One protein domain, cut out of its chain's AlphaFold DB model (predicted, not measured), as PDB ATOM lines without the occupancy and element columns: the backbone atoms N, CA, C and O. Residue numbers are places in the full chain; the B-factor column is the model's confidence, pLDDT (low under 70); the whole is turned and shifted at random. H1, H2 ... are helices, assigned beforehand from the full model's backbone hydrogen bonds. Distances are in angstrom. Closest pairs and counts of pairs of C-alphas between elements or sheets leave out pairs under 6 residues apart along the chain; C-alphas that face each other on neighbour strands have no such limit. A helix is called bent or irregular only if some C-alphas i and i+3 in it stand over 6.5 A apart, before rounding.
ATOM      1  N   ALA A 474      93.149 -83.463  17.888       77.62
ATOM      2  CA  ALA A 474      94.004 -83.831  19.014       77.62
ATOM      3  C   ALA A 474      93.872 -85.320  19.365       77.62
ATOM      4  O   ALA A 474      94.876 -85.993  19.572       77.62
ATOM      5  N   ARG A 475      92.649 -85.859  19.352       81.94
ATOM      6  CA  ARG A 475      92.373 -87.287  19.522       81.94
ATOM      7  C   ARG A 475      93.060 -88.089  18.422       81.94
ATOM      8  O   ARG A 475      93.837 -88.969  18.752       81.94
ATOM      9  N   SER A 476      92.890 -87.716  17.156       74.19
ATOM     10  CA  SER A 476      93.515 -88.410  16.022       74.19
ATOM     11  C   SER A 476      95.047 -88.353  16.033       74.19
ATOM     12  O   SER A 476      95.706 -89.300  15.621       74.19
ATOM     13  N   LEU A 477      95.633 -87.253  16.520       69.38
ATOM     14  CA  LEU A 477      97.083 -87.061  16.561       69.38
ATOM     15  C   LEU A 477      97.734 -87.671  17.807       69.38
ATOM     16  O   LEU A 477      98.905 -88.037  17.743       69.38
ATOM     17  N   ILE A 478      97.014 -87.759  18.925       73.00
ATOM     18  CA  ILE A 478      97.565 -88.182  20.219       73.00
ATOM     19  C   ILE A 478      96.896 -89.474  20.675       73.00
ATOM     20  O   ILE A 478      97.547 -90.508  20.723       73.00
ATOM     21  N   VAL A 479      95.600 -89.438  20.993       79.75
ATOM     22  CA  VAL A 479      94.883 -90.573  21.604       79.75
ATOM     23  C   VAL A 479      94.842 -91.780  20.679       79.75
ATOM     24  O   VAL A 479      95.170 -92.876  21.110       79.75
ATOM     25  N   ASP A 480      94.452 -91.588  19.424       78.00
ATOM     26  CA  ASP A 480      94.312 -92.668  18.456       78.00
ATOM     27  C   ASP A 480      95.683 -93.259  18.125       78.00
ATOM     28  O   ASP A 480      95.807 -94.474  18.099       78.00
ATOM     29  N   ASN A 481      96.735 -92.439  18.004       74.31
ATOM     30  CA  ASN A 481      98.108 -92.933  17.834       74.31
ATOM     31  C   ASN A 481      98.605 -93.702  19.069       74.31
ATOM     32  O   ASN A 481      99.190 -94.771  18.929       74.31
ATOM     33  N   VAL A 482      98.339 -93.211  20.284       79.31
ATOM     34  CA  VAL A 482      98.693 -93.911  21.531       79.31
ATOM     35  C   VAL A 482      97.927 -95.228  21.657       79.31
ATOM     36  O   VAL A 482      98.520 -96.248  22.003       79.31
ATOM     37  N   ARG A 483      96.630 -95.245  21.335       83.50
ATOM     38  CA  ARG A 483      95.819 -96.469  21.298       83.50
ATOM     39  C   ARG A 483      96.308 -97.422  20.217       83.50
ATOM     40  O   ARG A 483      96.424 -98.608  20.486       83.50
ATOM     41  N   LEU A 484      96.698 -96.922  19.047       81.56
ATOM     42  CA  LEU A 484      97.322 -97.735  18.006       81.56
ATOM     43  C   LEU A 484      98.581 -98.438  18.546       81.56
ATOM     44  O   LEU A 484      98.808 -99.607  18.253       81.56
ATOM     45  N   CYS A 485      99.363 -97.775  19.401       78.56
ATOM     46  CA  CYS A 485     100.538 -98.373  20.037       78.56
ATOM     47  C   CYS A 485     100.187 -99.377  21.153       78.56
ATOM     48  O   CYS A 485     100.792-100.446  21.242       78.56
ATOM     49  N   LEU A 486      99.221 -99.060  22.017       83.50
ATOM     50  CA  LEU A 486      99.027 -99.764  23.294       83.50
ATOM     51  C   LEU A 486      97.825-100.723  23.325       83.50
ATOM     52  O   LEU A 486      97.840-101.685  24.086       83.50
ATOM     53  N   ASP A 487      96.811-100.508  22.490       87.31
ATOM     54  CA  ASP A 487      95.511-101.181  22.551       87.31
ATOM     55  C   ASP A 487      95.314-102.110  21.338       87.31
ATOM     56  O   ASP A 487      95.168-101.668  20.196       87.31
ATOM     57  N   LYS A 488      95.341-103.427  21.589       87.75
ATOM     58  CA  LYS A 488      95.162-104.456  20.551       87.75
ATOM     59  C   LYS A 488      93.734-104.451  19.967       87.75
ATOM     60  O   LYS A 488      93.636-104.321  18.748       87.75
ATOM     61  N   PRO A 489      92.648-104.524  20.765       90.38
ATOM     62  CA  PRO A 489      91.281-104.392  20.248       90.38
ATOM     63  C   PRO A 489      91.055-103.151  19.375       90.38
ATOM     64  O   PRO A 489      90.378-103.217  18.344       90.38
ATOM     65  N   TYR A 490      91.650-102.013  19.752       88.50
ATOM     66  CA  TYR A 490      91.562-100.798  18.945       88.50
ATOM     67  C   TYR A 490      92.244-100.956  17.580       88.50
ATOM     68  O   TYR A 490      91.652-100.580  16.571       88.50
ATOM     69  N   ARG A 491      93.452-101.538  17.521       89.00
ATOM     70  CA  ARG A 491      94.143-101.819  16.249       89.00
ATOM     71  C   ARG A 491      93.334-102.733  15.337       89.00
ATOM     72  O   ARG A 491      93.282-102.486  14.137       89.00
ATOM     73  N   GLU A 492      92.710-103.768  15.894       90.12
ATOM     74  CA  GLU A 492      91.867-104.688  15.126       90.12
ATOM     75  C   GLU A 492      90.666-103.949  14.523       90.12
ATOM     76  O   GLU A 492      90.455-103.992  13.313       90.12
ATOM     77  N   THR A 493      89.952-103.173  15.342       90.50
ATOM     78  CA  THR A 493      88.811-102.359  14.892       90.50
ATOM     79  C   THR A 493      89.227-101.332  13.835       90.50
ATOM     80  O   THR A 493      88.529-101.124  12.845       90.50
ATOM     81  N   TRP A 494      90.384-100.693  14.026       88.25
ATOM     82  CA  TRP A 494      90.935 -99.706  13.102       88.25
ATOM     83  C   TRP A 494      91.298-100.318  11.743       88.25
ATOM     84  O   TRP A 494      90.961 -99.740  10.711       88.25
ATOM     85  N   LEU A 495      91.926-101.500  11.728       88.94
ATOM     86  CA  LEU A 495      92.227-102.226  10.491       88.94
ATOM     87  C   LEU A 495      90.948-102.655   9.765       88.94
ATOM     88  O   LEU A 495      90.844-102.448   8.559       88.94
ATOM     89  N   VAL A 496      89.960-103.195  10.487       90.56
ATOM     90  CA  VAL A 496      88.665-103.583   9.901       90.56
ATOM     91  C   VAL A 496      87.970-102.383   9.262       90.56
ATOM     92  O   VAL A 496      87.526-102.484   8.123       90.56
ATOM     93  N   ALA A 497      87.970-101.221   9.920       89.38
ATOM     94  CA  ALA A 497      87.394-100.002   9.353       89.38
ATOM     95  C   ALA A 497      88.076 -99.576   8.039       89.38
ATOM     96  O   ALA A 497      87.406 -99.094   7.125       89.38
ATOM     97  N   ILE A 498      89.394 -99.768   7.915       86.19
ATOM     98  CA  ILE A 498      90.129 -99.478   6.676       86.19
ATOM     99  C   ILE A 498      89.786-100.487   5.573       86.19
ATOM    100  O   ILE A 498      89.629-100.085   4.420       86.19
ATOM    101  N   ILE A 499      89.622-101.769   5.915       88.69
ATOM    102  CA  ILE A 499      89.148-102.802   4.979       88.69
ATOM    103  C   ILE A 499      87.746-102.448   4.475       88.69
ATOM    104  O   ILE A 499      87.519-102.424   3.268       88.69
ATOM    105  N   ASP A 500      86.826-102.103   5.373       87.56
ATOM    106  CA  ASP A 500      85.451-101.746   5.017       87.56
ATOM    107  C   ASP A 500      85.404-100.485   4.139       87.56
ATOM    108  O   ASP A 500      84.681-100.443   3.143       87.56
ATOM    109  N   GLU A 501      86.227 -99.475   4.447       81.12
ATOM    110  CA  GLU A 501      86.386 -98.281   3.609       81.12
ATOM    111  C   GLU A 501      86.981 -98.624   2.230       81.12
ATOM    112  O   GLU A 501      86.603 -98.007   1.232       81.12
ATOM    113  N   GLY A 502      87.883 -99.605   2.156       79.56
ATOM    114  CA  GLY A 502      88.443-100.129   0.909       79.56
ATOM    115  C   GLY A 502      87.394-100.822   0.039       79.56
ATOM    116  O   GLY A 502      87.299-100.519  -1.152       79.56
ATOM    117  N   VAL A 503      86.565-101.685   0.634       81.44
ATOM    118  CA  VAL A 503      85.451-102.370  -0.049       81.44
ATOM    119  C   VAL A 503      84.414-101.362  -0.531       81.44
ATOM    120  O   VAL A 503      84.037-101.372  -1.699       81.44
ATOM    121  N   ALA A 504      84.000-100.427   0.330       78.00
ATOM    122  CA  ALA A 504      83.012 -99.403  -0.016       78.00
ATOM    123  C   ALA A 504      83.466 -98.499  -1.175       78.00
ATOM    124  O   ALA A 504      82.641 -97.921  -1.881       78.00
ATOM    125  N   LYS A 505      84.780 -98.361  -1.372       67.81
ATOM    126  CA  LYS A 505      85.375 -97.593  -2.473       67.81
ATOM    127  C   LYS A 505      85.712 -98.438  -3.701       67.81
ATOM    128  O   LYS A 505      86.226 -97.873  -4.665       67.81
ATOM    129  N   GLY A 506      85.476 -99.751  -3.664       67.94
ATOM    130  CA  GLY A 506      85.872-100.679  -4.724       67.94
ATOM    131  C   GLY A 506      87.388-100.739  -4.944       67.94
ATOM    132  O   GLY A 506      87.833-100.973  -6.061       67.94
ATOM    133  N   VAL A 507      88.185-100.454  -3.904       68.69
ATOM    134  CA  VAL A 507      89.657-100.557  -3.949       68.69
ATOM    135  C   VAL A 507      90.096-102.013  -3.806       68.69
ATOM    136  O   VAL A 507      91.108-102.406  -4.377       68.69
ATOM    137  N   ILE A 508      89.332-102.805  -3.051       76.44
ATOM    138  CA  ILE A 508      89.568-104.232  -2.833       76.44
ATOM    139  C   ILE A 508      88.286-105.024  -3.085       76.44
ATOM    140  O   ILE A 508      87.197-104.595  -2.697       76.44
ATOM    141  N   GLU A 509      88.435-106.185  -3.716       76.50
ATOM    142  CA  GLU A 509      87.339-107.125  -3.941       76.50
ATOM    143  C   GLU A 509      86.843-107.721  -2.608       76.50
ATOM    144  O   GLU A 509      87.646-107.910  -1.682       76.50
ATOM    145  N   PRO A 510      85.547-108.068  -2.490       82.06
ATOM    146  CA  PRO A 510      84.988-108.650  -1.268       82.06
ATOM    147  C   PRO A 510      85.719-109.914  -0.788       82.06
ATOM    148  O   PRO A 510      85.851-110.134   0.417       82.06
ATOM    149  N   GLU A 511      86.239-110.719  -1.717       82.94
ATOM    150  CA  GLU A 511      87.008-111.936  -1.428       82.94
ATOM    151  C   GLU A 511      88.355-111.622  -0.760       82.94
ATOM    152  O   GLU A 511      88.704-112.205   0.269       82.94
ATOM    153  N   VAL A 512      89.081-110.628  -1.285       82.94
ATOM    154  CA  VAL A 512      90.344-110.148  -0.702       82.94
ATOM    155  C   VAL A 512      90.088-109.545   0.677       82.94
ATOM    156  O   VAL A 512      90.843-109.787   1.618       82.94
ATOM    157  N   ALA A 513      88.983-108.816   0.847       87.19
ATOM    158  CA  ALA A 513      88.596-108.267   2.143       87.19
ATOM    159  C   ALA A 513      88.353-109.357   3.202       87.19
ATOM    160  O   ALA A 513      88.703-109.164   4.367       87.19
ATOM    161  N   ALA A 514      87.787-110.510   2.825       87.69
ATOM    162  CA  ALA A 514      87.608-111.637   3.740       87.69
ATOM    163  C   ALA A 514      88.955-112.215   4.214       87.69
ATOM    164  O   ALA A 514      89.134-112.434   5.413       87.69
ATOM    165  N   LEU A 515      89.917-112.374   3.300       87.12
ATOM    166  CA  LEU A 515      91.296-112.773   3.610       87.12
ATOM    167  C   LEU A 515      91.989-111.771   4.545       87.12
ATOM    168  O   LEU A 515      92.553-112.158   5.567       87.12
ATOM    169  N   LEU A 516      91.889-110.474   4.245       87.81
ATOM    170  CA  LEU A 516      92.482-109.421   5.071       87.81
ATOM    171  C   LEU A 516      91.919-109.428   6.495       87.81
ATOM    172  O   LEU A 516      92.686-109.278   7.444       87.81
ATOM    173  N   ARG A 517      90.608-109.657   6.665       90.75
ATOM    174  CA  ARG A 517      89.974-109.747   7.992       90.75
ATOM    175  C   ARG A 517      90.523-110.901   8.833       90.75
ATOM    176  O   ARG A 517      90.641-110.738  10.044       90.75
ATOM    177  N   GLN A 518      90.909-112.023   8.222       89.12
ATOM    178  CA  GLN A 518      91.550-113.134   8.942       89.12
ATOM    179  C   GLN A 518      92.949-112.752   9.454       89.12
ATOM    180  O   GLN A 518      93.322-113.120  10.565       89.12
ATOM    181  N   GLN A 519      93.690-111.943   8.688       88.62
ATOM    182  CA  GLN A 519      95.048-111.506   9.033       88.62
ATOM    183  C   GLN A 519      95.088-110.426  10.128       88.62
ATOM    184  O   GLN A 519      96.120-110.237  10.773       88.62
ATOM    185  N   VAL A 520      93.978-109.713  10.366       89.12
ATOM    186  CA  VAL A 520      93.905-108.613  11.346       89.12
ATOM    187  C   VAL A 520      94.342-109.063  12.742       89.12
ATOM    188  O   VAL A 520      95.077-108.337  13.410       89.12
ATOM    189  N   GLY A 521      93.928-110.254  13.186       85.75
ATOM    190  CA  GLY A 521      94.215-110.757  14.535       85.75
ATOM    191  C   GLY A 521      95.634-111.307  14.736       85.75
ATOM    192  O   GLY A 521      96.026-111.586  15.876       85.75
ATOM    193  N   GLU A 522      96.414-111.469  13.662       88.06
ATOM    194  CA  GLU A 522      97.731-112.103  13.715       88.06
ATOM    195  C   GLU A 522      98.738-111.290  14.541       88.06
ATOM    196  O   GLU A 522      98.860-110.070  14.410       88.06
ATOM    197  N   ALA A 523      99.533-111.975  15.369       83.31
ATOM    198  CA  ALA A 523     100.488-111.326  16.269       83.31
ATOM    199  C   ALA A 523     101.516-110.452  15.527       83.31
ATOM    200  O   ALA A 523     101.880-109.373  16.000       83.31
ATOM    201  N   ARG A 524     101.959-110.890  14.342       81.56
ATOM    202  CA  ARG A 524     102.925-110.148  13.526       81.56
ATOM    203  C   ARG A 524     102.291-108.906  12.884       81.56
ATOM    204  O   ARG A 524     102.886-107.837  12.973       81.56
ATOM    205  N   MET A 525     101.073-109.003  12.340       83.81
ATOM    206  CA  MET A 525     100.301-107.842  11.860       83.81
ATOM    207  C   MET A 525     100.122-106.789  12.962       83.81
ATOM    208  O   MET A 525     100.390-105.603  12.772       83.81
ATOM    209  N   GLN A 526      99.745-107.235  14.158       86.62
ATOM    210  CA  GLN A 526      99.556-106.363  15.316       86.62
ATOM    211  C   GLN A 526     100.856-105.675  15.754       86.62
ATOM    212  O   GLN A 526     100.828-104.506  16.148       86.62
ATOM    213  N   SER A 527     101.998-106.362  15.638       82.00
ATOM    214  CA  SER A 527     103.314-105.750  15.838       82.00
ATOM    215  C   SER A 527     103.593-104.666  14.796       82.00
ATOM    216  O   SER A 527     104.031-103.584  15.172       82.00
ATOM    217  N   TYR A 528     103.297-104.901  13.514       81.69
ATOM    218  CA  TYR A 528     103.526-103.901  12.462       81.69
ATOM    219  C   TYR A 528     102.707-102.633  12.663       81.69
ATOM    220  O   TYR A 528     103.250-101.531  12.589       81.69
ATOM    221  N   VAL A 529     101.417-102.771  12.964       81.12
ATOM    222  CA  VAL A 529     100.550-101.613  13.203       81.12
ATOM    223  C   VAL A 529     101.012-100.827  14.432       81.12
ATOM    224  O   VAL A 529     101.049 -99.599  14.389       81.12
ATOM    225  N   ARG A 530     101.443-101.508  15.503       84.38
ATOM    226  CA  ARG A 530     102.055-100.843  16.663       84.38
ATOM    227  C   ARG A 530     103.302-100.055  16.259       84.38
ATOM    228  O   ARG A 530     103.421 -98.883  16.612       84.38
ATOM    229  N   ASP A 531     104.217-100.679  15.526       78.75
ATOM    230  CA  ASP A 531     105.499-100.079  15.146       78.75
ATOM    231  C   ASP A 531     105.293 -98.882  14.188       78.75
ATOM    232  O   ASP A 531     105.979 -97.855  14.279       78.75
ATOM    233  N   PHE A 532     104.270 -98.958  13.332       77.12
ATOM    234  CA  PHE A 532     103.788 -97.848  12.512       77.12
ATOM    235  C   PHE A 532     103.232 -96.694  13.362       77.12
ATOM    236  O   PHE A 532     103.619 -95.540  13.161       77.12
ATOM    237  N   GLY A 533     102.392 -96.989  14.360       76.75
ATOM    238  CA  GLY A 533     101.874 -95.994  15.307       76.75
ATOM    239  C   GLY A 533     102.979 -95.270  16.073       76.75
ATOM    240  O   GLY A 533     102.963 -94.043  16.178       76.75
ATOM    241  N   ILE A 534     103.993 -96.011  16.529       79.44
ATOM    242  CA  ILE A 534     105.171 -95.451  17.206       79.44
ATOM    243  C   ILE A 534     105.925 -94.521  16.259       79.44
ATOM    244  O   ILE A 534     106.262 -93.401  16.633       79.44
ATOM    245  N   THR A 535     106.128 -94.938  15.010       76.25
ATOM    246  CA  THR A 535     106.793 -94.122  13.987       76.25
ATOM    247  C   THR A 535     106.070 -92.793  13.758       76.25
ATOM    248  O   THR A 535     106.719 -91.745  13.738       76.25
ATOM    249  N   ILE A 536     104.736 -92.806  13.655       73.50
ATOM    250  CA  ILE A 536     103.923 -91.585  13.537       73.50
ATOM    251  C   ILE A 536     104.019 -90.729  14.808       73.50
ATOM    252  O   ILE A 536     104.188 -89.511  14.716       73.50
ATOM    253  N   GLY A 537     103.937 -91.344  15.989       75.06
ATOM    254  CA  GLY A 537     104.049 -90.645  17.271       75.06
ATOM    255  C   GLY A 537     105.388 -89.918  17.430       75.06
ATOM    256  O   GLY A 537     105.423 -88.755  17.834       75.06
ATOM    257  N   LEU A 538     106.489 -90.559  17.026       78.75
ATOM    258  CA  LEU A 538     107.825 -89.959  17.036       78.75
ATOM    259  C   LEU A 538     107.946 -88.767  16.080       78.75
ATOM    260  O   LEU A 538     108.626 -87.795  16.400       78.75
ATOM    261  N   GLU A 539     107.261 -88.793  14.935       74.75
ATOM    262  CA  GLU A 539     107.211 -87.650  14.015       74.75
ATOM    263  C   GLU A 539     106.456 -86.447  14.605       74.75
ATOM    264  O   GLU A 539     106.823 -85.296  14.356       74.75
ATOM    265  N   VAL A 540     105.416 -86.680  15.411       76.25
ATOM    266  CA  VAL A 540     104.737 -85.603  16.154       76.25
ATOM    267  C   VAL A 540     105.677 -85.007  17.203       76.25
ATOM    268  O   VAL A 540     105.812 -83.784  17.277       76.25
ATOM    269  N   LEU A 541     106.378 -85.856  17.960       77.69
ATOM    270  CA  LEU A 541     107.347 -85.419  18.967       77.69
ATOM    271  C   LEU A 541     108.502 -84.619  18.341       77.69
ATOM    272  O   LEU A 541     108.873 -83.566  18.854       77.69
ATOM    273  N   ALA A 542     109.026 -85.061  17.196       82.06
ATOM    274  CA  ALA A 542     110.076 -84.339  16.481       82.06
ATOM    275  C   ALA A 542     109.619 -82.951  16.017       82.06
ATOM    276  O   ALA A 542     110.384 -81.996  16.112       82.06
ATOM    277  N   LYS A 543     108.364 -82.791  15.578       82.94
ATOM    278  CA  LYS A 543     107.808 -81.466  15.245       82.94
ATOM    279  C   LYS A 543     107.702 -80.556  16.463       82.94
ATOM    280  O   LYS A 543     107.985 -79.368  16.338       82.94
ATOM    281  N   ALA A 544     107.338 -81.097  17.625       83.44
ATOM    282  CA  ALA A 544     107.347 -80.337  18.874       83.44
ATOM    283  C   ALA A 544     108.770 -79.890  19.245       83.44
ATOM    284  O   ALA A 544     108.968 -78.735  19.614       83.44
ATOM    285  N   LEU A 545     109.768 -80.760  19.058       86.38
ATOM    286  CA  LEU A 545     111.175 -80.402  19.230       86.38
ATOM    287  C   LEU A 545     111.609 -79.305  18.247       86.38
ATOM    288  O   LEU A 545     112.205 -78.327  18.679       86.38
ATOM    289  N   TYR A 546     111.277 -79.411  16.956       88.38
ATOM    290  CA  TYR A 546     111.577 -78.363  15.972       88.38
ATOM    291  C   TYR A 546     110.946 -77.021  16.344       88.38
ATOM    292  O   TYR A 546     111.594 -75.985  16.219       88.38
ATOM    293  N   LEU A 547     109.705 -77.030  16.838       89.12
ATOM    294  CA  LEU A 547     109.046 -75.824  17.329       89.12
ATOM    295  C   LEU A 547     109.759 -75.253  18.563       89.12
ATOM    296  O   LEU A 547     109.951 -74.044  18.644       89.12
ATOM    297  N   GLY A 548     110.192 -76.112  19.489       91.44
ATOM    298  CA  GLY A 548     110.991 -75.719  20.650       91.44
ATOM    299  C   GLY A 548     112.337 -75.107  20.257       91.44
ATOM    300  O   GLY A 548     112.693 -74.048  20.764       91.44
ATOM    301  N   LEU A 549     113.044 -75.707  19.295       91.00
ATOM    302  CA  LEU A 549     114.294 -75.172  18.744       91.00
ATOM    303  C   LEU A 549     114.072 -73.851  17.996       91.00
ATOM    304  O   LEU A 549     114.910 -72.958  18.072       91.00
ATOM    305  N   ALA A 550     112.940 -73.690  17.309       91.06
ATOM    306  CA  ALA A 550     112.573 -72.421  16.687       91.06
ATOM    307  C   ALA A 550     112.283 -71.333  17.732       91.06
ATOM    308  O   ALA A 550     112.760 -70.212  17.587       91.06
ATOM    309  N   ALA A 551     111.552 -71.660  18.802       92.75
ATOM    310  CA  ALA A 551     111.300 -70.739  19.909       92.75
ATOM    311  C   ALA A 551     112.602 -70.343  20.625       92.75
ATOM    312  O   ALA A 551     112.807 -69.163  20.904       92.75
ATOM    313  N   TYR A 552     113.500 -71.309  20.846       94.12
ATOM    314  CA  TYR A 552     114.854 -71.069  21.346       94.12
ATOM    315  C   TYR A 552     115.640 -70.135  20.423       94.12
ATOM    316  O   TYR A 552     116.232 -69.168  20.893       94.12
ATOM    317  N   GLY A 553     115.611 -70.363  19.108       94.50
ATOM    318  CA  GLY A 553     116.300 -69.499  18.150       94.50
ATOM    319  C   GLY A 553     115.737 -68.080  18.109       94.50
ATOM    320  O   GLY A 553     116.496 -67.122  18.021       94.50
ATOM    321  N   VAL A 554     114.422 -67.906  18.266       94.69
ATOM    322  CA  VAL A 554     113.811 -66.572  18.388       94.69
ATOM    323  C   VAL A 554     114.236 -65.873  19.685       94.69
ATOM    324  O   VAL A 554     114.505 -64.673  19.655       94.69
ATOM    325  N   SER A 555     114.318 -66.592  20.811       95.88
ATOM    326  CA  SER A 555     114.669 -65.993  22.107       95.88
ATOM    327  C   SER A 555     116.162 -65.702  22.264       95.88
ATOM    328  O   SER A 555     116.526 -64.689  22.857       95.88
ATOM    329  N   THR A 556     117.029 -66.554  21.715       95.50
ATOM    330  CA  THR A 556     118.493 -66.460  21.854       95.50
ATOM    331  C   THR A 556     119.194 -65.864  20.637       95.50
ATOM    332  O   THR A 556     120.371 -65.524  20.719       95.50
ATOM    333  N   ARG A 557     118.479 -65.715  19.512       94.31
ATOM    334  CA  ARG A 557     119.020 -65.401  18.176       94.31
ATOM    335  C   ARG A 557     119.977 -66.462  17.616       94.31
ATOM    336  O   ARG A 557     120.619 -66.201  16.601       94.31
ATOM    337  N   ASP A 558     120.038 -67.653  18.214       94.88
ATOM    338  CA  ASP A 558     120.822 -68.780  17.712       94.88
ATOM    339  C   ASP A 558     119.935 -69.832  17.024       94.88
ATOM    340  O   ASP A 558     119.236 -70.627  17.657       94.88
ATOM    341  N   PHE A 559     119.981 -69.850  15.693       94.06
ATOM    342  CA  PHE A 559     119.250 -70.816  14.872       94.06
ATOM    343  C   PHE A 559     120.084 -72.047  14.491       94.06
ATOM    344  O   PHE A 559     119.554 -72.930  13.810       94.06
ATOM    345  N   TRP A 560     121.348 -72.158  14.919       95.19
ATOM    346  CA  TRP A 560     122.197 -73.305  14.580       95.19
ATOM    347  C   TRP A 560     121.628 -74.647  15.050       95.19
ATOM    348  O   TRP A 560     121.593 -75.571  14.231       95.19
ATOM    349  N   PRO A 561     121.095 -74.787  16.281       92.00
ATOM    350  CA  PRO A 561     120.479 -76.040  16.714       92.00
ATOM    351  C   PRO A 561     119.312 -76.469  15.815       92.00
ATOM    352  O   PRO A 561     119.191 -77.644  15.460       92.00
ATOM    353  N   LEU A 562     118.476 -75.512  15.391       91.19
ATOM    354  CA  LEU A 562     117.378 -75.768  14.459       91.19
ATOM    355  C   LEU A 562     117.904 -76.156  13.073       91.19
ATOM    356  O   LEU A 562     117.413 -77.120  12.490       91.19
ATOM    357  N   ALA A 563     118.896 -75.430  12.551       87.75
ATOM    358  CA  ALA A 563     119.482 -75.686  11.240       87.75
ATOM    359  C   ALA A 563     120.117 -77.082  11.171       87.75
ATOM    360  O   ALA A 563     119.823 -77.838  10.245       87.75
ATOM    361  N   ILE A 564     120.903 -77.464  12.183       89.38
ATOM    362  CA  ILE A 564     121.502 -78.800  12.294       89.38
ATOM    363  C   ILE A 564     120.402 -79.863  12.334       89.38
ATOM    364  O   ILE A 564     120.426 -80.805  11.544       89.38
ATOM    365  N   ALA A 565     119.390 -79.699  13.190       85.69
ATOM    366  CA  ALA A 565     118.307 -80.672  13.306       85.69
ATOM    367  C   ALA A 565     117.445 -80.780  12.028       85.69
ATOM    368  O   ALA A 565     116.875 -81.842  11.756       85.69
ATOM    369  N   ALA A 566     117.296 -79.694  11.263       83.88
ATOM    370  CA  ALA A 566     116.472 -79.643  10.054       83.88
ATOM    371  C   ALA A 566     117.201 -80.153   8.798       83.88
ATOM    372  O   ALA A 566     116.557 -80.747   7.924       83.88
ATOM    373  N   LEU A 567     118.517 -79.923   8.708       84.12
ATOM    374  CA  LEU A 567     119.360 -80.285   7.563       84.12
ATOM    375  C   LEU A 567     120.068 -81.635   7.732       84.12
ATOM    376  O   LEU A 567     120.463 -82.236   6.735       84.12
ATOM    377  N   SER A 568     120.214 -82.129   8.965       84.62
ATOM    378  CA  SER A 568     120.834 -83.428   9.225       84.62
ATOM    379  C   SER A 568     120.062 -84.571   8.543       84.62
ATOM    380  O   SER A 568     118.827 -84.623   8.621       84.62
ATOM    381  N   PRO A 569     120.763 -85.539   7.915       82.56
ATOM    382  CA  PRO A 569     120.138 -86.758   7.404       82.56
ATOM    383  C   PRO A 569     119.585 -87.637   8.535       82.56
ATOM    384  O   PRO A 569     118.686 -88.443   8.294       82.56
ATOM    385  N   ILE A 570     120.094 -87.459   9.760       84.62
ATOM    386  CA  ILE A 570     119.612 -88.106  10.979       84.62
ATOM    387  C   ILE A 570     118.676 -87.143  11.704       84.62
ATOM    388  O   ILE A 570     119.102 -86.070  12.140       84.62
ATOM    389  N   SER A 571     117.407 -87.524  11.841       81.62
ATOM    390  CA  SER A 571     116.431 -86.724  12.581       81.62
ATOM    391  C   SER A 571     116.415 -87.105  14.066       81.62
ATOM    392  O   SER A 571     116.708 -88.250  14.419       81.62
ATOM    393  N   PRO A 572     115.979 -86.195  14.956       80.69
ATOM    394  CA  PRO A 572     115.706 -86.545  16.348       80.69
ATOM    395  C   PRO A 572     114.704 -87.705  16.488       80.69
ATOM    396  O   PRO A 572     114.907 -88.589  17.316       80.69
ATOM    397  N   SER A 573     113.669 -87.764  15.632       80.50
ATOM    398  CA  SER A 573     112.759 -88.923  15.556       80.50
ATOM    399  C   SER A 573     113.486 -90.213  15.172       80.50
ATOM    400  O   SER A 573     113.170 -91.270  15.714       80.50
ATOM    401  N   GLY A 574     114.468 -90.136  14.269       83.94
ATOM    402  CA  GLY A 574     115.267 -91.271  13.820       83.94
ATOM    403  C   GLY A 574     116.132 -91.861  14.930       83.94
ATOM    404  O   GLY A 574     116.198 -93.080  15.066       83.94
ATOM    405  N   LEU A 575     116.729 -91.018  15.781       84.44
ATOM    406  CA  LEU A 575     117.487 -91.482  16.951       84.44
ATOM    407  C   LEU A 575     116.595 -92.241  17.938       84.44
ATOM    408  O   LEU A 575     116.932 -93.350  18.341       84.44
ATOM    409  N   VAL A 576     115.422 -91.694  18.272       83.56
ATOM    410  CA  VAL A 576     114.481 -92.373  19.179       83.56
ATOM    411  C   VAL A 576     113.960 -93.676  18.561       83.56
ATOM    412  O   VAL A 576     113.824 -94.681  19.258       83.56
ATOM    413  N   ARG A 577     113.728 -93.698  17.242       84.38
ATOM    414  CA  ARG A 577     113.359 -94.919  16.513       84.38
ATOM    415  C   ARG A 577     114.465 -95.971  16.565       84.38
ATOM    416  O   ARG A 577     114.155 -97.141  16.746       84.38
ATOM    417  N   ALA A 578     115.732 -95.580  16.439       86.50
ATOM    418  CA  ALA A 578     116.855 -96.508  16.542       86.50
ATOM    419  C   ALA A 578     116.924 -97.145  17.937       86.50
ATOM    420  O   ALA A 578     117.039 -98.364  18.045       86.50
ATOM    421  N   THR A 579     116.737 -96.353  18.998       85.69
ATOM    422  CA  THR A 579     116.639 -96.867  20.374       85.69
ATOM    423  C   THR A 579     115.456 -97.821  20.542       85.69
ATOM    424  O   THR A 579     115.581 -98.854  21.198       85.69
ATOM    425  N   TYR A 580     114.316 -97.517  19.916       85.75
ATOM    426  CA  TYR A 580     113.149 -98.395  19.925       85.75
ATOM    427  C   TYR A 580     113.424 -99.746  19.245       85.75
ATOM    428  O   TYR A 580     113.143-100.793  19.827       85.75
ATOM    429  N   VAL A 581     114.018 -99.741  18.048       83.38
ATOM    430  CA  VAL A 581     114.380-100.976  17.328       83.38
ATOM    431  C   VAL A 581     115.431-101.776  18.101       83.38
ATOM    432  O   VAL A 581     115.353-103.002  18.153       83.38
ATOM    433  N   LEU A 582     116.379-101.103  18.760       87.44
ATOM    434  CA  LEU A 582     117.358-101.753  19.631       87.44
ATOM    435  C   LEU A 582     116.681-102.460  20.815       87.44
ATOM    436  O   LEU A 582     117.019-103.602  21.123       87.44
ATOM    437  N   ALA A 583     115.695-101.816  21.446       86.25
ATOM    438  CA  ALA A 583     114.913-102.420  22.522       86.25
ATOM    439  C   ALA A 583     114.102-103.634  22.035       86.25
ATOM    440  O   ALA A 583     114.062-104.658  22.717       86.25
ATOM    441  N   GLN A 584     113.508-103.560  20.838       83.94
ATOM    442  CA  GLN A 584     112.838-104.708  20.218       83.94
ATOM    443  C   GLN A 584     113.808-105.859  19.944       83.94
ATOM    444  O   GLN A 584     113.493-107.000  20.259       83.94
ATOM    445  N   LEU A 585     114.996-105.575  19.401       85.94
ATOM    446  CA  LEU A 585     116.020-106.591  19.161       85.94
ATOM    447  C   LEU A 585     116.428-107.287  20.465       85.94
ATOM    448  O   LEU A 585     116.542-108.509  20.484       85.94
ATOM    449  N   ALA A 586     116.608-106.533  21.551       86.44
ATOM    450  CA  ALA A 586     116.921-107.095  22.863       86.44
ATOM    451  C   ALA A 586     115.789-107.988  23.401       86.44
ATOM    452  O   ALA A 586     116.056-109.047  23.967       86.44
ATOM    453  N   PHE A 587     114.532-107.593  23.186       86.00
ATOM    454  CA  PHE A 587     113.360-108.373  23.589       86.00
ATOM    455  C   PHE A 587     113.165-109.641  22.743       86.00
ATOM    456  O   PHE A 587     112.830-110.696  23.280       86.00
ATOM    457  N   ASP A 588     113.419-109.561  21.434       82.69
ATOM    458  CA  ASP A 588     113.284-110.672  20.485       82.69
ATOM    459  C   ASP A 588     114.501-111.626  20.525       82.69
ATOM    460  O   ASP A 588     114.405-112.774  20.083       82.69
ATOM    461  N   ALA A 589     115.643-111.199  21.083       83.06
ATOM    462  CA  ALA A 589     116.890-111.969  21.130       83.06
ATOM    463  C   ALA A 589     116.747-113.397  21.703       83.06
ATOM    464  O   ALA A 589     117.280-114.325  21.087       83.06
ATOM    465  N   PRO A 590     116.007-113.648  22.806       83.25
ATOM    466  CA  PRO A 590     115.804-115.002  23.323       83.25
ATOM    467  C   PRO A 590     115.031-115.899  22.348       83.25
ATOM    468  O   PRO A 590     115.320-117.091  22.245       83.25
ATOM    469  N   HIS A 591     114.061-115.342  21.618       80.06
ATOM    470  CA  HIS A 591     113.288-116.075  20.615       80.06
ATOM    471  C   HIS A 591     114.145-116.390  19.384       80.06
ATOM    472  O   HIS A 591     114.193-117.540  18.945       80.06
ATOM    473  N   ILE A 592     114.891-115.397  18.887       83.38
ATOM    474  CA  ILE A 592     115.841-115.550  17.776       83.38
ATOM    475  C   ILE A 592     116.871-116.638  18.099       83.38
ATOM    476  O   ILE A 592     117.140-117.498  17.260       83.38
ATOM    477  N   ALA A 593     117.416-116.634  19.318       81.00
ATOM    478  CA  ALA A 593     118.394-117.620  19.758       81.00
ATOM    479  C   ALA A 593     117.806-119.041  19.825       81.00
ATOM    480  O   ALA A 593     118.444-119.985  19.357       81.00
ATOM    481  N   ARG A 594     116.581-119.203  20.352       84.69
ATOM    482  CA  ARG A 594     115.918-120.516  20.480       84.69
ATOM    483  C   ARG A 594     115.462-121.099  19.144       84.69
ATOM    484  O   ARG A 594     115.671-122.282  18.902       84.69
ATOM    485  N   HIS A 595     114.850-120.289  18.281       81.06
ATOM    486  CA  HIS A 595     114.263-120.755  17.017       81.06
ATOM    487  C   HIS A 595     115.192-120.588  15.810       81.06
ATOM    488  O   HIS A 595     114.823-120.959  14.698       81.06
ATOM    489  N   ARG A 596     116.399-120.038  16.013       80.81
ATOM    490  CA  ARG A 596     117.362-119.705  14.950       80.81
ATOM    491  C   ARG A 596     116.720-118.906  13.807       80.81
ATOM    492  O   ARG A 596     117.062-119.106  12.639       80.81
ATOM    493  N   ASP A 597     115.808-117.988  14.135       76.00
ATOM    494  CA  ASP A 597     115.096-117.173  13.146       76.00
ATOM    495  C   ASP A 597     116.021-116.088  12.568       76.00
ATOM    496  O   ASP A 597     116.049-114.927  12.989       76.00
ATOM    497  N   ARG A 598     116.818-116.495  11.573       75.88
ATOM    498  CA  ARG A 598     117.757-115.623  10.854       75.88
ATOM    499  C   ARG A 598     117.049-114.489  10.114       75.88
ATOM    500  O   ARG A 598     117.667-113.450   9.893       75.88
ATOM    501  N   ARG A 599     115.778-114.666   9.730       71.44
ATOM    502  CA  ARG A 599     115.010-113.635   9.019       71.44
ATOM    503  C   ARG A 599     114.606-112.516   9.967       71.44
ATOM    504  O   ARG A 599     114.785-111.351   9.617       71.44
ATOM    505  N   LEU A 600     114.134-112.856  11.166       72.44
ATOM    506  CA  LEU A 600     113.812-111.867  12.194       72.44
ATOM    507  C   LEU A 600     115.062-111.089  12.632       72.44
ATOM    508  O   LEU A 600     115.024-109.862  12.690       72.44
ATOM    509  N   LEU A 601     116.190-111.777  12.844       78.12
ATOM    510  CA  LEU A 601     117.463-111.128  13.176       78.12
ATOM    511  C   LEU A 601     117.913-110.145  12.088       78.12
ATOM    512  O   LEU A 601     118.229-108.995  12.390       78.12
ATOM    513  N   LEU A 602     117.918-110.581  10.822       75.94
ATOM    514  CA  LEU A 602     118.305-109.733   9.696       75.94
ATOM    515  C   LEU A 602     117.387-108.509   9.585       75.94
ATOM    516  O   LEU A 602     117.880-107.402   9.390       75.94
ATOM    517  N   SER A 603     116.074-108.699   9.757       74.88
ATOM    518  CA  SER A 603     115.104-107.601   9.743       74.88
ATOM    519  C   SER A 603     115.417-106.562  10.821       74.88
ATOM    520  O   SER A 603     115.583-105.383  10.518       74.88
ATOM    521  N   ARG A 604     115.610-106.989  12.076       81.25
ATOM    522  CA  ARG A 604     115.913-106.077  13.191       81.25
ATOM    523  C   ARG A 604     117.242-105.339  13.012       81.25
ATOM    524  O   ARG A 604     117.311-104.147  13.300       81.25
ATOM    525  N   VAL A 605     118.277-106.005  12.494       81.06
ATOM    526  CA  VAL A 605     119.579-105.375  12.207       81.06
ATOM    527  C   VAL A 605     119.462-104.341  11.085       81.06
ATOM    528  O   VAL A 605     119.947-103.219  11.232       81.06
ATOM    529  N   LEU A 606     118.780-104.674   9.986       77.50
ATOM    530  CA  LEU A 606     118.524-103.722   8.900       77.50
ATOM    531  C   LEU A 606     117.674-102.538   9.379       77.50
ATOM    532  O   LEU A 606     117.960-101.396   9.024       77.50
ATOM    533  N   GLY A 607     116.684-102.798  10.233       78.94
ATOM    534  CA  GLY A 607     115.866-101.774  10.873       78.94
ATOM    535  C   GLY A 607     116.694-100.831  11.739       78.94
ATOM    536  O   GLY A 607     116.503 -99.621  11.661       78.94
ATOM    537  N   LEU A 608     117.658-101.351  12.503       84.44
ATOM    538  CA  LEU A 608     118.550-100.544  13.337       84.44
ATOM    539  C   LEU A 608     119.458 -99.634  12.496       84.44
ATOM    540  O   LEU A 608     119.675 -98.480  12.858       84.44
ATOM    541  N   ILE A 609     119.944-100.127  11.352       83.25
ATOM    542  CA  ILE A 609     120.760 -99.345  10.411       83.25
ATOM    543  C   ILE A 609     119.917 -98.263   9.722       83.25
ATOM    544  O   ILE A 609     120.381 -97.137   9.545       83.25
ATOM    545  N   ALA A 610     118.679 -98.585   9.334       81.31
ATOM    546  CA  ALA A 610     117.797 -97.673   8.611       81.31
ATOM    547  C   ALA A 610     117.127 -96.625   9.519       81.31
ATOM    548  O   ALA A 610     116.906 -95.496   9.082       81.31
ATOM    549  N   ALA A 611     116.812 -96.972  10.770       82.69
ATOM    550  CA  ALA A 611     116.013 -96.158  11.689       82.69
ATOM    551  C   ALA A 611     116.506 -94.710  11.905       82.69
ATOM    552  O   ALA A 611     115.642 -93.825  11.888       82.69
ATOM    553  N   PRO A 612     117.822 -94.427  12.053       84.31
ATOM    554  CA  PRO A 612     118.335 -93.069  12.252       84.31
ATOM    555  C   PRO A 612     118.068 -92.136  11.070       84.31
ATOM    556  O   PRO A 612     117.919 -90.929  11.253       84.31
ATOM    557  N   TRP A 613     118.008 -92.678   9.855       81.81
ATOM    558  CA  TRP A 613     117.912 -91.895   8.630       81.81
ATOM    559  C   TRP A 613     116.493 -91.368   8.432       81.81
ATOM    560  O   TRP A 613     115.527 -92.131   8.399       81.81
ATOM    561  N   ARG A 614     116.360 -90.057   8.212       75.25
ATOM    562  CA  ARG A 614     115.069 -89.354   8.140       75.25
ATOM    563  C   ARG A 614     114.101 -89.952   7.117       75.25
ATOM    564  O   ARG A 614     112.911 -90.062   7.387       75.25
ATOM    565  N   VAL A 615     114.600 -90.326   5.938       68.19
ATOM    566  CA  VAL A 615     113.771 -90.894   4.860       68.19
ATOM    567  C   VAL A 615     113.669 -92.413   4.988       68.19
ATOM    568  O   VAL A 615     112.563 -92.943   5.035       68.19
ATOM    569  N   LEU A 616     114.801 -93.116   5.094       70.94
ATOM    570  CA  LEU A 616     114.824 -94.585   5.113       70.94
ATOM    571  C   LEU A 616     114.133 -95.165   6.352       70.94
ATOM    572  O   LEU A 616     113.373 -96.122   6.237       70.94
ATOM    573  N   GLY A 617     114.325 -94.554   7.522       72.75
ATOM    574  CA  GLY A 617     113.719 -95.020   8.764       72.75
ATOM    575  C   GLY A 617     112.192 -94.908   8.771       72.75
ATOM    576  O   GLY A 617     111.534 -95.741   9.385       72.75
ATOM    577  N   ASN A 618     111.620 -93.921   8.069       70.25
ATOM    578  CA  ASN A 618     110.163 -93.764   7.948       70.25
ATOM    579  C   ASN A 618     109.545 -94.818   7.019       70.25
ATOM    580  O   ASN A 618     108.363 -95.131   7.143       70.25
ATOM    581  N   LEU A 619     110.337 -95.351   6.086       68.31
ATOM    582  CA  LEU A 619     109.894 -96.345   5.114       68.31
ATOM    583  C   LEU A 619     110.096 -97.776   5.617       68.31
ATOM    584  O   LEU A 619     109.392 -98.667   5.162       68.31
ATOM    585  N   PHE A 620     110.992 -98.014   6.579       73.31
ATOM    586  CA  PHE A 620     111.352 -99.367   7.009       73.31
ATOM    587  C   PHE A 620     110.149-100.223   7.451       73.31
ATOM    588  O   PHE A 620     109.968-101.318   6.928       73.31
ATOM    589  N   ALA A 621     109.287 -99.720   8.344       70.44
ATOM    590  CA  ALA A 621     108.117-100.473   8.815       70.44
ATOM    591  C   ALA A 621     107.098-100.785   7.692       70.44
ATOM    592  O   ALA A 621     106.700-101.943   7.572       70.44
ATOM    593  N   PRO A 622     106.710 -99.828   6.818       67.75
ATOM    594  CA  PRO A 622     105.927-100.131   5.617       67.75
ATOM    595  C   PRO A 622     106.550-101.203   4.713       67.75
ATOM    596  O   PRO A 622     105.836-102.060   4.197       67.75
ATOM    597  N   LEU A 623     107.876-101.182   4.542       67.69
ATOM    598  CA  LEU A 623     108.601-102.143   3.707       67.69
ATOM    599  C   LEU A 623     108.659-103.538   4.303       67.69
ATOM    600  O   LEU A 623     108.487-104.528   3.592       67.69
ATOM    601  N   GLU A 624     108.870-103.615   5.608       72.25
ATOM    602  CA  GLU A 624     108.820-104.868   6.337       72.25
ATOM    603  C   GLU A 624     107.398-105.442   6.334       72.25
ATOM    604  O   GLU A 624     107.206-106.620   6.051       72.25
ATOM    605  N   MET A 625     106.375-104.609   6.537       76.38
ATOM    606  CA  MET A 625     104.981-105.042   6.453       76.38
ATOM    607  C   MET A 625     104.628-105.522   5.043       76.38
ATOM    608  O   MET A 625     104.033-106.584   4.898       76.38
ATOM    609  N   PHE A 626     105.052-104.806   3.997       70.12
ATOM    610  CA  PHE A 626     104.860-105.229   2.607       70.12
ATOM    611  C   PHE A 626     105.473-106.608   2.333       70.12
ATOM    612  O   PHE A 626     104.921-107.413   1.586       70.12
ATOM    613  N   ALA A 627     106.613-106.899   2.962       68.88
ATOM    614  CA  ALA A 627     107.329-108.146   2.772       68.88
ATOM    615  C   ALA A 627     106.563-109.396   3.244       68.88
ATOM    616  O   ALA A 627     106.835-110.477   2.707       68.88
ATOM    617  N   TYR A 628     105.655-109.248   4.214       74.44
ATOM    618  CA  TYR A 628     104.892-110.341   4.831       74.44
ATOM    619  C   TYR A 628     103.376-110.245   4.596       74.44
ATOM    620  O   TYR A 628     102.719-111.276   4.526       74.44
ATOM    621  N   TYR A 629     102.839-109.035   4.436       79.38
ATOM    622  CA  TYR A 629     101.419-108.731   4.256       79.38
ATOM    623  C   TYR A 629     101.231-107.742   3.101       79.38
ATOM    624  O   TYR A 629     100.948-106.559   3.307       79.38
ATOM    625  N   ASN A 630     101.429-108.227   1.875       76.12
ATOM    626  CA  ASN A 630     101.397-107.410   0.661       76.12
ATOM    627  C   ASN A 630     100.069-106.642   0.519       76.12
ATOM    628  O   ASN A 630     100.067-105.411   0.537       76.12
ATOM    629  N   ASP A 631      98.942-107.357   0.491       78.44
ATOM    630  CA  ASP A 631      97.620-106.769   0.233       78.44
ATOM    631  C   ASP A 631      97.210-105.748   1.304       78.44
ATOM    632  O   ASP A 631      96.713-104.665   0.989       78.44
ATOM    633  N   MET A 632      97.500-106.035   2.579       82.31
ATOM    634  CA  MET A 632      97.251-105.090   3.672       82.31
ATOM    635  C   MET A 632      98.123-103.837   3.542       82.31
ATOM    636  O   MET A 632      97.660-102.716   3.753       82.31
ATOM    637  N   SER A 633      99.397-104.015   3.189       78.56
ATOM    638  CA  SER A 633     100.339-102.909   3.041       78.56
ATOM    639  C   SER A 633      99.967-101.990   1.879       78.56
ATOM    640  O   SER A 633     100.065-100.769   2.013       78.56
ATOM    641  N   LEU A 634      99.466-102.559   0.778       75.88
ATOM    642  CA  LEU A 634      98.919-101.817  -0.357       75.88
ATOM    643  C   LEU A 634      97.668-101.025   0.017       75.88
ATOM    644  O   LEU A 634      97.592 -99.838  -0.298       75.88
ATOM    645  N   LEU A 635      96.726-101.648   0.727       78.81
ATOM    646  CA  LEU A 635      95.506-100.989   1.190       78.81
ATOM    647  C   LEU A 635      95.819 -99.807   2.122       78.81
ATOM    648  O   LEU A 635      95.290 -98.708   1.945       78.81
ATOM    649  N   LEU A 636      96.714-100.008   3.095       77.81
ATOM    650  CA  LEU A 636      97.176 -98.946   3.994       77.81
ATOM    651  C   LEU A 636      97.923 -97.846   3.230       77.81
ATOM    652  O   LEU A 636      97.779 -96.658   3.535       77.81
ATOM    653  N   GLY A 637      98.687 -98.232   2.212       72.75
ATOM    654  CA  GLY A 637      99.366 -97.327   1.298       72.75
ATOM    655  C   GLY A 637      98.422 -96.413   0.556       72.75
ATOM    656  O   GLY A 637      98.555 -95.198   0.674       72.75
ATOM    657  N   ASP A 638      97.446 -96.981  -0.149       71.50
ATOM    658  CA  ASP A 638      96.399 -96.222  -0.830       71.50
ATOM    659  C   ASP A 638      95.703 -95.266   0.150       71.50
ATOM    660  O   ASP A 638      95.656 -94.053  -0.073       71.50
ATOM    661  N   TYR A 639      95.286 -95.782   1.311       75.44
ATOM    662  CA  TYR A 639      94.608 -95.006   2.344       75.44
ATOM    663  C   TYR A 639      95.411 -93.779   2.812       75.44
ATOM    664  O   TYR A 639      94.870 -92.667   2.906       75.44
ATOM    665  N   HIS A 640      96.706 -93.941   3.095       72.56
ATOM    666  CA  HIS A 640      97.556 -92.856   3.588       72.56
ATOM    667  C   HIS A 640      98.053 -91.928   2.475       72.56
ATOM    668  O   HIS A 640      98.037 -90.703   2.654       72.56
ATOM    669  N   ILE A 641      98.461 -92.475   1.329       71.69
ATOM    670  CA  ILE A 641      98.988 -91.713   0.195       71.69
ATOM    671  C   ILE A 641      97.893 -90.818  -0.386       71.69
ATOM    672  O   ILE A 641      98.135 -89.617  -0.525       71.69
ATOM    673  N   SER A 642      96.671 -91.326  -0.593       67.25
ATOM    674  CA  SER A 642      95.518 -90.512  -1.013       67.25
ATOM    675  C   SER A 642      95.315 -89.294  -0.107       67.25
ATOM    676  O   SER A 642      95.092 -88.175  -0.580       67.25
ATOM    677  N   ARG A 643      95.414 -89.480   1.216       70.19
ATOM    678  CA  ARG A 643      95.192 -88.413   2.208       70.19
ATOM    679  C   ARG A 643      96.347 -87.417   2.296       70.19
ATOM    680  O   ARG A 643      96.115 -86.250   2.617       70.19
ATOM    681  N   LEU A 644      97.580 -87.853   2.046       66.44
ATOM    682  CA  LEU A 644      98.754 -86.979   2.002       66.44
ATOM    683  C   LEU A 644      98.801 -86.185   0.699       66.44
ATOM    684  O   LEU A 644      98.907 -84.959   0.740       66.44
ATOM    685  N   ALA A 645      98.651 -86.863  -0.439       65.56
ATOM    686  CA  ALA A 645      98.651 -86.248  -1.757       65.56
ATOM    687  C   ALA A 645      97.547 -85.193  -1.860       65.56
ATOM    688  O   ALA A 645      97.824 -84.089  -2.314       65.56
ATOM    689  N   ALA A 646      96.340 -85.451  -1.342       64.25
ATOM    690  CA  ALA A 646      95.235 -84.486  -1.342       64.25
ATOM    691  C   ALA A 646      95.553 -83.132  -0.666       64.25
ATOM    692  O   ALA A 646      94.841 -82.154  -0.905       64.25
ATOM    693  N   LYS A 647      96.608 -83.042   0.157       63.00
ATOM    694  CA  LYS A 647      97.036 -81.789   0.803       63.00
ATOM    695  C   LYS A 647      97.893 -80.904  -0.099       63.00
ATOM    696  O   LYS A 647      97.977 -79.708   0.167       63.00
TER     697      LYS A 647
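What this domain is: This is residues 474 to 647 of the 684 residues of an uncharacterized protein of Anaerolineae bacterium CG2_30_64_16 (UniProt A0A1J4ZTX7). What shape do these atoms make? One long helix, H4, runs through a flat body, and H6, H7 and H8 join it in an up-and-down bundle, each running against the one before. H1 and H2 pack on H4 within residues 526 to 540, H3 and H9 pack on H2, and H5 folds back on residues 546 to 553 of H4. What is it made of? The printed part has 174 residues with nine named helices, H1 to H9 in order, and no named strand: all helix, compact, radius of gyration of the C-alphas 18.2 A, spans 60 by 44 by 24 A.

Where its parts are: Where are the helices? H1, residues 474 to 486, begins at C-alpha 474 (94.004, -83.831, 19.014); H2 is 488 to 504, H3 510 to 519, H4 523 to 556, 48.7 A long, and H5 560 to 567. H6 is 572 to 595, 34.2 A long, H7 598 to 610, H8 616 to 628, and H9 630 to 645, ending at C-alpha 645 (98.651, -86.248, -1.757). Which are irregular? H6, with C-alphas 587 and 590 7.1 A apart and a kink of 45 degrees near residue 588; H8, with 618 and 621 7.1 A apart; and only just H1, with 477 and 480 6.54 A apart.

How they stand to each other: What touches the hub, H4? H1 touches it closest at C-alphas 485 and 530, 4.4 A, and H6 at 573 and 538, 5.3 A. What about the backbones? Every O i to N i+4 pair is within hydrogen-bond range in H2, H3, H4, H5 and H7; H1 has 7 of 9, H6 18 of 20, H8 6 of 9 and H9 11 of 12.

The domain as a whole: How far does it reach? C-alphas 511 and 556, the two farthest apart, are 60.0 A apart. Is it unbroken? The printed part has no cut, and the links are tight. Where is confidence low? Fourteen residues are under 70, among them 505 to 507 and 644 to 647.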